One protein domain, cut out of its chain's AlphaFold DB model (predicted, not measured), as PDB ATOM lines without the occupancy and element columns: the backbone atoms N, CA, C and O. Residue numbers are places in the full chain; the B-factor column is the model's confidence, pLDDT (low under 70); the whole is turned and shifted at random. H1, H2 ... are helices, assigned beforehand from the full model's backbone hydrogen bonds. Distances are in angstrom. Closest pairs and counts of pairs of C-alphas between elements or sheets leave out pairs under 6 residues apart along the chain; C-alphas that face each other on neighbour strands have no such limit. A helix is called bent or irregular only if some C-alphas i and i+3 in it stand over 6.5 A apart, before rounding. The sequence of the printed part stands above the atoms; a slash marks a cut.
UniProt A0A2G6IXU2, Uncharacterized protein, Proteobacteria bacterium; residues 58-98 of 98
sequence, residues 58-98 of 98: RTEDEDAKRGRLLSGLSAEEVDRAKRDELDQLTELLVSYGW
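AT A GLANCE: This is residues 58 to 98 of the 98 residues of an uncharacterized protein of Proteobacteria bacterium (UniProt A0A2G6IXU2). One long helix, H2, makes most of the length, and a shorter helix, H1, is set off from its first end like the short limb of an open L, with the link between them as the corner. The two helices do not pack side by side, and much of each stands free. The printed part has 41 residues with two named helices, H1 then H2 along the chain, and no named strand; its class is all helix. It is extended, with a radius of gyration of the C-alphas of 15.0 A, and flat, spanning 42 by 24 by 9 A.

HOW THE PARTS SIT: H2, residues 75 to 95, is the longest helix. H1, residues 60 to 70, comes before it, and a tight link of 4 residues joins the two. H1 and H2 are only just apart, their closest C-alphas being 8.2 A from each other. Residues 58 to 69, of which 60 to 69 belong to H1, stand free, and so do residues 79 to 89 of H2. In H1 and H2 every O i to N i+4 pair is within hydrogen-bond range.

IN THESE COORDINATES: H2 is 30.3 A long from C-alpha 75 at (53.306, 9.030, -36.115) to C-alpha 95 at (29.963, 19.625, -52.201). H1 is 15.2 A long and begins with C-alpha 60 at (45.124, -7.074, -25.370). Neither helix is bent or irregular.

THE WHOLE: The two C-alphas farthest apart are those of Asp 61 and Gly 97, at 42.5 A. The printed part has no cut and ends at Trp 98, the chain's last residue. The mean pLDDT of the printed part is 82.7, with 94 for H2 and 69 for H1; residues 58 to 64 and residue 98 are under 70.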
ATOM      1  N   ARG A  58      38.111  -7.146 -24.445       48.72
ATOM      2  CA  ARG A  58      38.853  -6.730 -25.644       48.72
ATOM      3  C   ARG A  58      40.272  -7.201 -25.409       48.72
ATOM      4  O   ARG A  58      40.882  -6.773 -24.427       48.72
ATOM      5  N   THR A  59      40.656  -8.256 -26.115       47.50
ATOM      6  CA  THR A  59      41.855  -8.969 -25.731       47.50
ATOM      7  C   THR A  59      42.950  -7.976 -26.029       47.50
ATOM      8  O   THR A  59      42.907  -7.300 -27.057       47.50
ATOM      9  N   GLU A  60      43.912  -7.857 -25.126       59.22
ATOM     10  CA  GLU A  60      45.124  -7.074 -25.370       59.22
ATOM     11  C   GLU A  60      45.730  -7.437 -26.745       59.22
ATOM     12  O   GLU A  60      46.359  -6.607 -27.382       59.22
ATOM     13  N   ASP A  61      45.415  -8.636 -27.248       59.41
ATOM     14  CA  ASP A  61      45.644  -9.151 -28.597       59.41
ATOM     15  C   ASP A  61      45.069  -8.312 -29.765       59.41
ATOM     16  O   ASP A  61      45.776  -8.084 -30.741       59.41
ATOM     17  N   GLU A  62      43.833  -7.797 -29.701       63.72
ATOM     18  CA  GLU A  62      43.247  -6.991 -30.796       63.72
ATOM     19  C   GLU A  62      43.840  -5.574 -30.840       63.72
ATOM     20  O   GLU A  62      44.145  -5.045 -31.914       63.72
ATOM     21  N   ASP A  63      44.069  -4.968 -29.672       66.88
ATOM     22  CA  ASP A  63      44.769  -3.688 -29.551       66.88
ATOM     23  C   ASP A  63      46.265  -3.833 -29.909       66.88
ATOM     24  O   ASP A  63      46.819  -2.974 -30.598       66.88
ATOM     25  N   ALA A  64      46.904  -4.964 -29.582       67.56
ATOM     26  CA  ALA A  64      48.259  -5.301 -30.024       67.56
ATOM     27  C   ALA A  64      48.335  -5.564 -31.533       67.56
ATOM     28  O   ALA A  64      49.308  -5.174 -32.178       67.56
ATOM     29  N   LYS A  65      47.314  -6.187 -32.129       72.06
ATOM     30  CA  LYS A  65      47.221  -6.403 -33.579       72.06
ATOM     31  C   LYS A  65      47.063  -5.085 -34.323       72.06
ATOM     32  O   LYS A  65      47.755  -4.866 -35.314       72.06
ATOM     33  N   ARG A  66      46.232  -4.171 -33.810       72.81
ATOM     34  CA  ARG A  66      46.153  -2.789 -34.300       72.81
ATOM     35  C   ARG A  66      47.506  -2.088 -34.163       72.81
ATOM     36  O   ARG A  66      47.994  -1.549 -35.147       72.81
ATOM     37  N   GLY A  67      48.147  -2.155 -32.998       72.25
ATOM     38  CA  GLY A  67      49.480  -1.583 -32.778       72.25
ATOM     39  C   GLY A  67      50.544  -2.133 -33.735       72.25
ATOM     40  O   GLY A  67      51.331  -1.366 -34.274       72.25
ATOM     41  N   ARG A  68      50.521  -3.440 -34.023       75.69
ATOM     42  CA  ARG A  68      51.432  -4.113 -34.967       75.69
ATOM     43  C   ARG A  68      51.170  -3.743 -36.428       75.69
ATOM     44  O   ARG A  68      52.102  -3.698 -37.220       75.69
ATOM     45  N   LEU A  69      49.918  -3.490 -36.801       73.69
ATOM     46  CA  LEU A  69      49.586  -2.997 -38.142       73.69
ATOM     47  C   LEU A  69      50.033  -1.540 -38.329       73.69
ATOM     48  O   LEU A  69      50.478  -1.184 -39.413       73.69
ATOM     49  N   LEU A  70      49.954  -0.718 -37.276       77.81
ATOM     50  CA  LEU A  70      50.409   0.675 -37.313       77.81
ATOM     51  C   LEU A  70      51.916   0.847 -37.061       77.81
ATOM     52  O   LEU A  70      52.451   1.885 -37.418       77.81
ATOM     53  N   SER A  71      52.622  -0.140 -36.497       75.94
ATOM     54  CA  SER A  71      54.047  -0.005 -36.148       75.94
ATOM     55  C   SER A  71      54.982   0.191 -37.346       75.94
ATOM     56  O   SER A  71      56.138   0.549 -37.155       75.94
ATOM     57  N   GLY A  72      54.510  -0.080 -38.566       81.31
ATOM     58  CA  GLY A  72      55.252   0.184 -39.802       81.31
ATOM     59  C   GLY A  72      55.116   1.617 -40.325       81.31
ATOM     60  O   GLY A  72      55.749   1.938 -41.322       81.31
ATOM     61  N   LEU A  73      54.294   2.452 -39.683       82.12
ATOM     62  CA  LEU A  73      54.047   3.840 -40.066       82.12
ATOM     63  C   LEU A  73      54.532   4.763 -38.948       82.12
ATOM     64  O   LEU A  73      54.262   4.514 -37.770       82.12
ATOM     65  N   SER A  74      55.222   5.845 -39.306       85.56
ATOM     66  CA  SER A  74      55.580   6.865 -38.315       85.56
ATOM     67  C   SER A  74      54.337   7.615 -37.838       85.56
ATOM     68  O   SER A  74      53.347   7.720 -38.568       85.56
ATOM     69  N   ALA A  75      54.394   8.202 -36.642       87.81
ATOM     70  CA  ALA A  75      53.306   9.030 -36.115       87.81
ATOM     71  C   ALA A  75      52.922  10.156 -37.097       87.81
ATOM     72  O   ALA A  75      51.747  10.386 -37.366       87.81
ATOM     73  N   GLU A  76      53.917  10.776 -37.725       90.75
ATOM     74  CA  GLU A  76      53.769  11.830 -38.727       90.75
ATOM     75  C   GLU A  76      53.106  11.337 -40.019       90.75
ATOM     76  O   GLU A  76      52.465  12.103 -40.735       90.75
ATOM     77  N   GLU A  77      53.270  10.056 -40.342       91.38
ATOM     78  CA  GLU A  77      52.676   9.421 -41.517       91.38
ATOM     79  C   GLU A  77      51.201   9.104 -41.282       91.38
ATOM     80  O   GLU A  77      50.359   9.373 -42.140       91.38
ATOM     81  N   VAL A  78      50.880   8.657 -40.068       91.62
ATOM     82  CA  VAL A  78      49.505   8.486 -39.590       91.62
ATOM     83  C   VAL A  78      48.777   9.832 -39.523       91.62
ATOM     84  O   VAL A  78      47.620   9.925 -39.934       91.62
ATOM     85  N   ASP A  79      49.437  10.883 -39.036       92.31
ATOM     86  CA  ASP A  79      48.843  12.218 -38.929       92.31
ATOM     87  C   ASP A  79      48.609  12.868 -40.296       92.31
ATOM     88  O   ASP A  79      47.594  13.540 -40.485       92.31
ATOM     89  N   ARG A  80      49.503  12.639 -41.268       94.62
ATOM     90  CA  ARG A  80      49.292  13.066 -42.658       94.62
ATOM     91  C   ARG A  80      48.080  12.368 -43.270       94.62
ATOM     92  O   ARG A  80      47.181  13.051 -43.738       94.62
ATOM     93  N   ALA A  81      47.998  11.040 -43.160       92.50
ATOM     94  CA  ALA A  81      46.877  10.274 -43.702       92.50
ATOM     95  C   ALA A  81      45.521  10.697 -43.103       92.50
ATOM     96  O   ALA A  81      44.540  10.835 -43.827       92.50
ATOM     97  N   LYS A  82      45.465  10.963 -41.790       95.25
ATOM     98  CA  LYS A  82      44.251  11.488 -41.139       95.25
ATOM     99  C   LYS A  82      43.869  12.876 -41.638       95.25
ATOM    100  O   LYS A  82      42.683  13.171 -41.744       95.25
ATOM    101  N   ARG A  83      44.856  13.742 -41.887       95.44
ATOM    102  CA  ARG A  83      44.611  15.084 -42.419       95.44
ATOM    103  C   ARG A  83      44.070  15.013 -43.841       95.44
ATOM    104  O   ARG A  83      43.099  15.700 -44.115       95.44
ATOM    105  N   ASP A  84      44.646  14.162 -44.682       96.25
ATOM    106  CA  ASP A  84      44.203  13.971 -46.065       96.25
ATOM    107  C   ASP A  84      42.782  13.373 -46.121       96.25
ATOM    108  O   ASP A  84      41.960  13.804 -46.922       96.25
ATOM    109  N   GLU A  85      42.451  12.423 -45.233       96.69
ATOM    110  CA  GLU A  85      41.082  11.896 -45.094       96.69
ATOM    111  C   GLU A  85      40.102  12.987 -44.641       96.69
ATOM    112  O   GLU A  85      38.992  13.092 -45.164       96.69
ATOM    113  N   LEU A  86      40.507  13.823 -43.679       95.88
ATOM    114  CA  LEU A  86      39.675  14.926 -43.212       95.88
ATOM    115  C   LEU A  86      39.451  15.962 -44.319       95.88
ATOM    116  O   LEU A  86      38.319  16.402 -44.484       95.88
ATOM    117  N   ASP A  87      40.487  16.302 -45.085       96.12
ATOM    118  CA  ASP A  87      40.415  17.220 -46.226       96.12
ATOM    119  C   ASP A  87      39.393  16.722 -47.261       96.12
ATOM    120  O   ASP A  87      38.429  17.425 -47.566       96.12
ATOM    121  N   GLN A  88      39.479  15.446 -47.651       96.44
ATOM    122  CA  GLN A  88      38.507  14.807 -48.549       96.44
ATOM    123  C   GLN A  88      37.073  14.851 -48.005       96.44
ATOM    124  O   GLN A  88      36.126  15.109 -48.748       96.44
ATOM    125  N   LEU A  89      36.883  14.606 -46.704       96.38
ATOM    126  CA  LEU A  89      35.565  14.704 -46.075       96.38
ATOM    127  C   LEU A  89      35.053  16.144 -46.048       96.38
ATOM    128  O   LEU A  89      33.854  16.360 -46.220       96.38
ATOM    129  N   THR A  90      35.933  17.128 -45.851       95.69
ATOM    130  CA  THR A  90      35.546  18.540 -45.909       95.69
ATOM    131  C   THR A  90      35.155  18.969 -47.317       95.69
ATOM    132  O   THR A  90      34.113  19.599 -47.466       95.69
ATOM    133  N   GLU A  91      35.890  18.562 -48.353       95.56
ATOM    134  CA  GLU A  91      35.508  18.814 -49.748       95.56
ATOM    135  C   GLU A  91      34.156  18.178 -50.082       95.56
ATOM    136  O   GLU A  91      33.298  18.797 -50.716       95.56
ATOM    137  N   LEU A  92      33.931  16.957 -49.595       96.00
ATOM    138  CA  LEU A  92      32.664  16.258 -49.750       96.00
ATOM    139  C   LEU A  92      31.517  17.024 -49.069       96.00
ATOM    140  O   LEU A  92      30.454  17.200 -49.661       96.00
ATOM    141  N   LEU A  93      31.719  17.506 -47.842       95.44
ATOM    142  CA  LEU A  93      30.724  18.288 -47.099       95.44
ATOM    143  C   LEU A  93      30.408  19.621 -47.790       95.44
ATOM    144  O   LEU A  93      29.231  19.956 -47.932       95.44
ATOM    145  N   VAL A  94      31.425  20.322 -48.302       94.88
ATOM    146  CA  VAL A  94      31.254  21.537 -49.117       94.88
ATOM    147  C   VAL A  94      30.459  21.221 -50.387       94.88
ATOM    148  O   VAL A  94      29.535  21.954 -50.741       94.88
ATOM    149  N   SER A  95      30.741  20.092 -51.045       92.69
ATOM    150  CA  SER A  95      29.963  19.625 -52.201       92.69
ATOM    151  C   SER A  95      28.506  19.303 -51.851       92.69
ATOM    152  O   SER A  95      27.642  19.408 -52.723       92.69
ATOM    153  N   TYR A  96      28.217  18.905 -50.612       92.88
ATOM    154  CA  TYR A  96      26.858  18.670 -50.116       92.88
ATOM    155  C   TYR A  96      26.177  19.936 -49.565       92.88
ATOM    156  O   TYR A  96      25.062  19.844 -49.048       92.88
ATOM    157  N   GLY A  97      26.792  21.113 -49.726       81.44
ATOM    158  CA  GLY A  97      26.188  22.408 -49.406       81.44
ATOM    159  C   GLY A  97      26.083  22.709 -47.910       81.44
ATOM    160  O   GLY A  97      25.151  23.409 -47.510       81.44
ATOM    161  N   TRP A  98      26.989  22.149 -47.102       55.44
ATOM    162  CA  TRP A  98      27.175  22.493 -45.688       55.44
ATOM    163  C   TRP A  98      28.174  23.637 -45.500       55.44
ATOM    164  O   TRP A  98      29.135  23.723 -46.297       55.44
TER     165      TRP A  98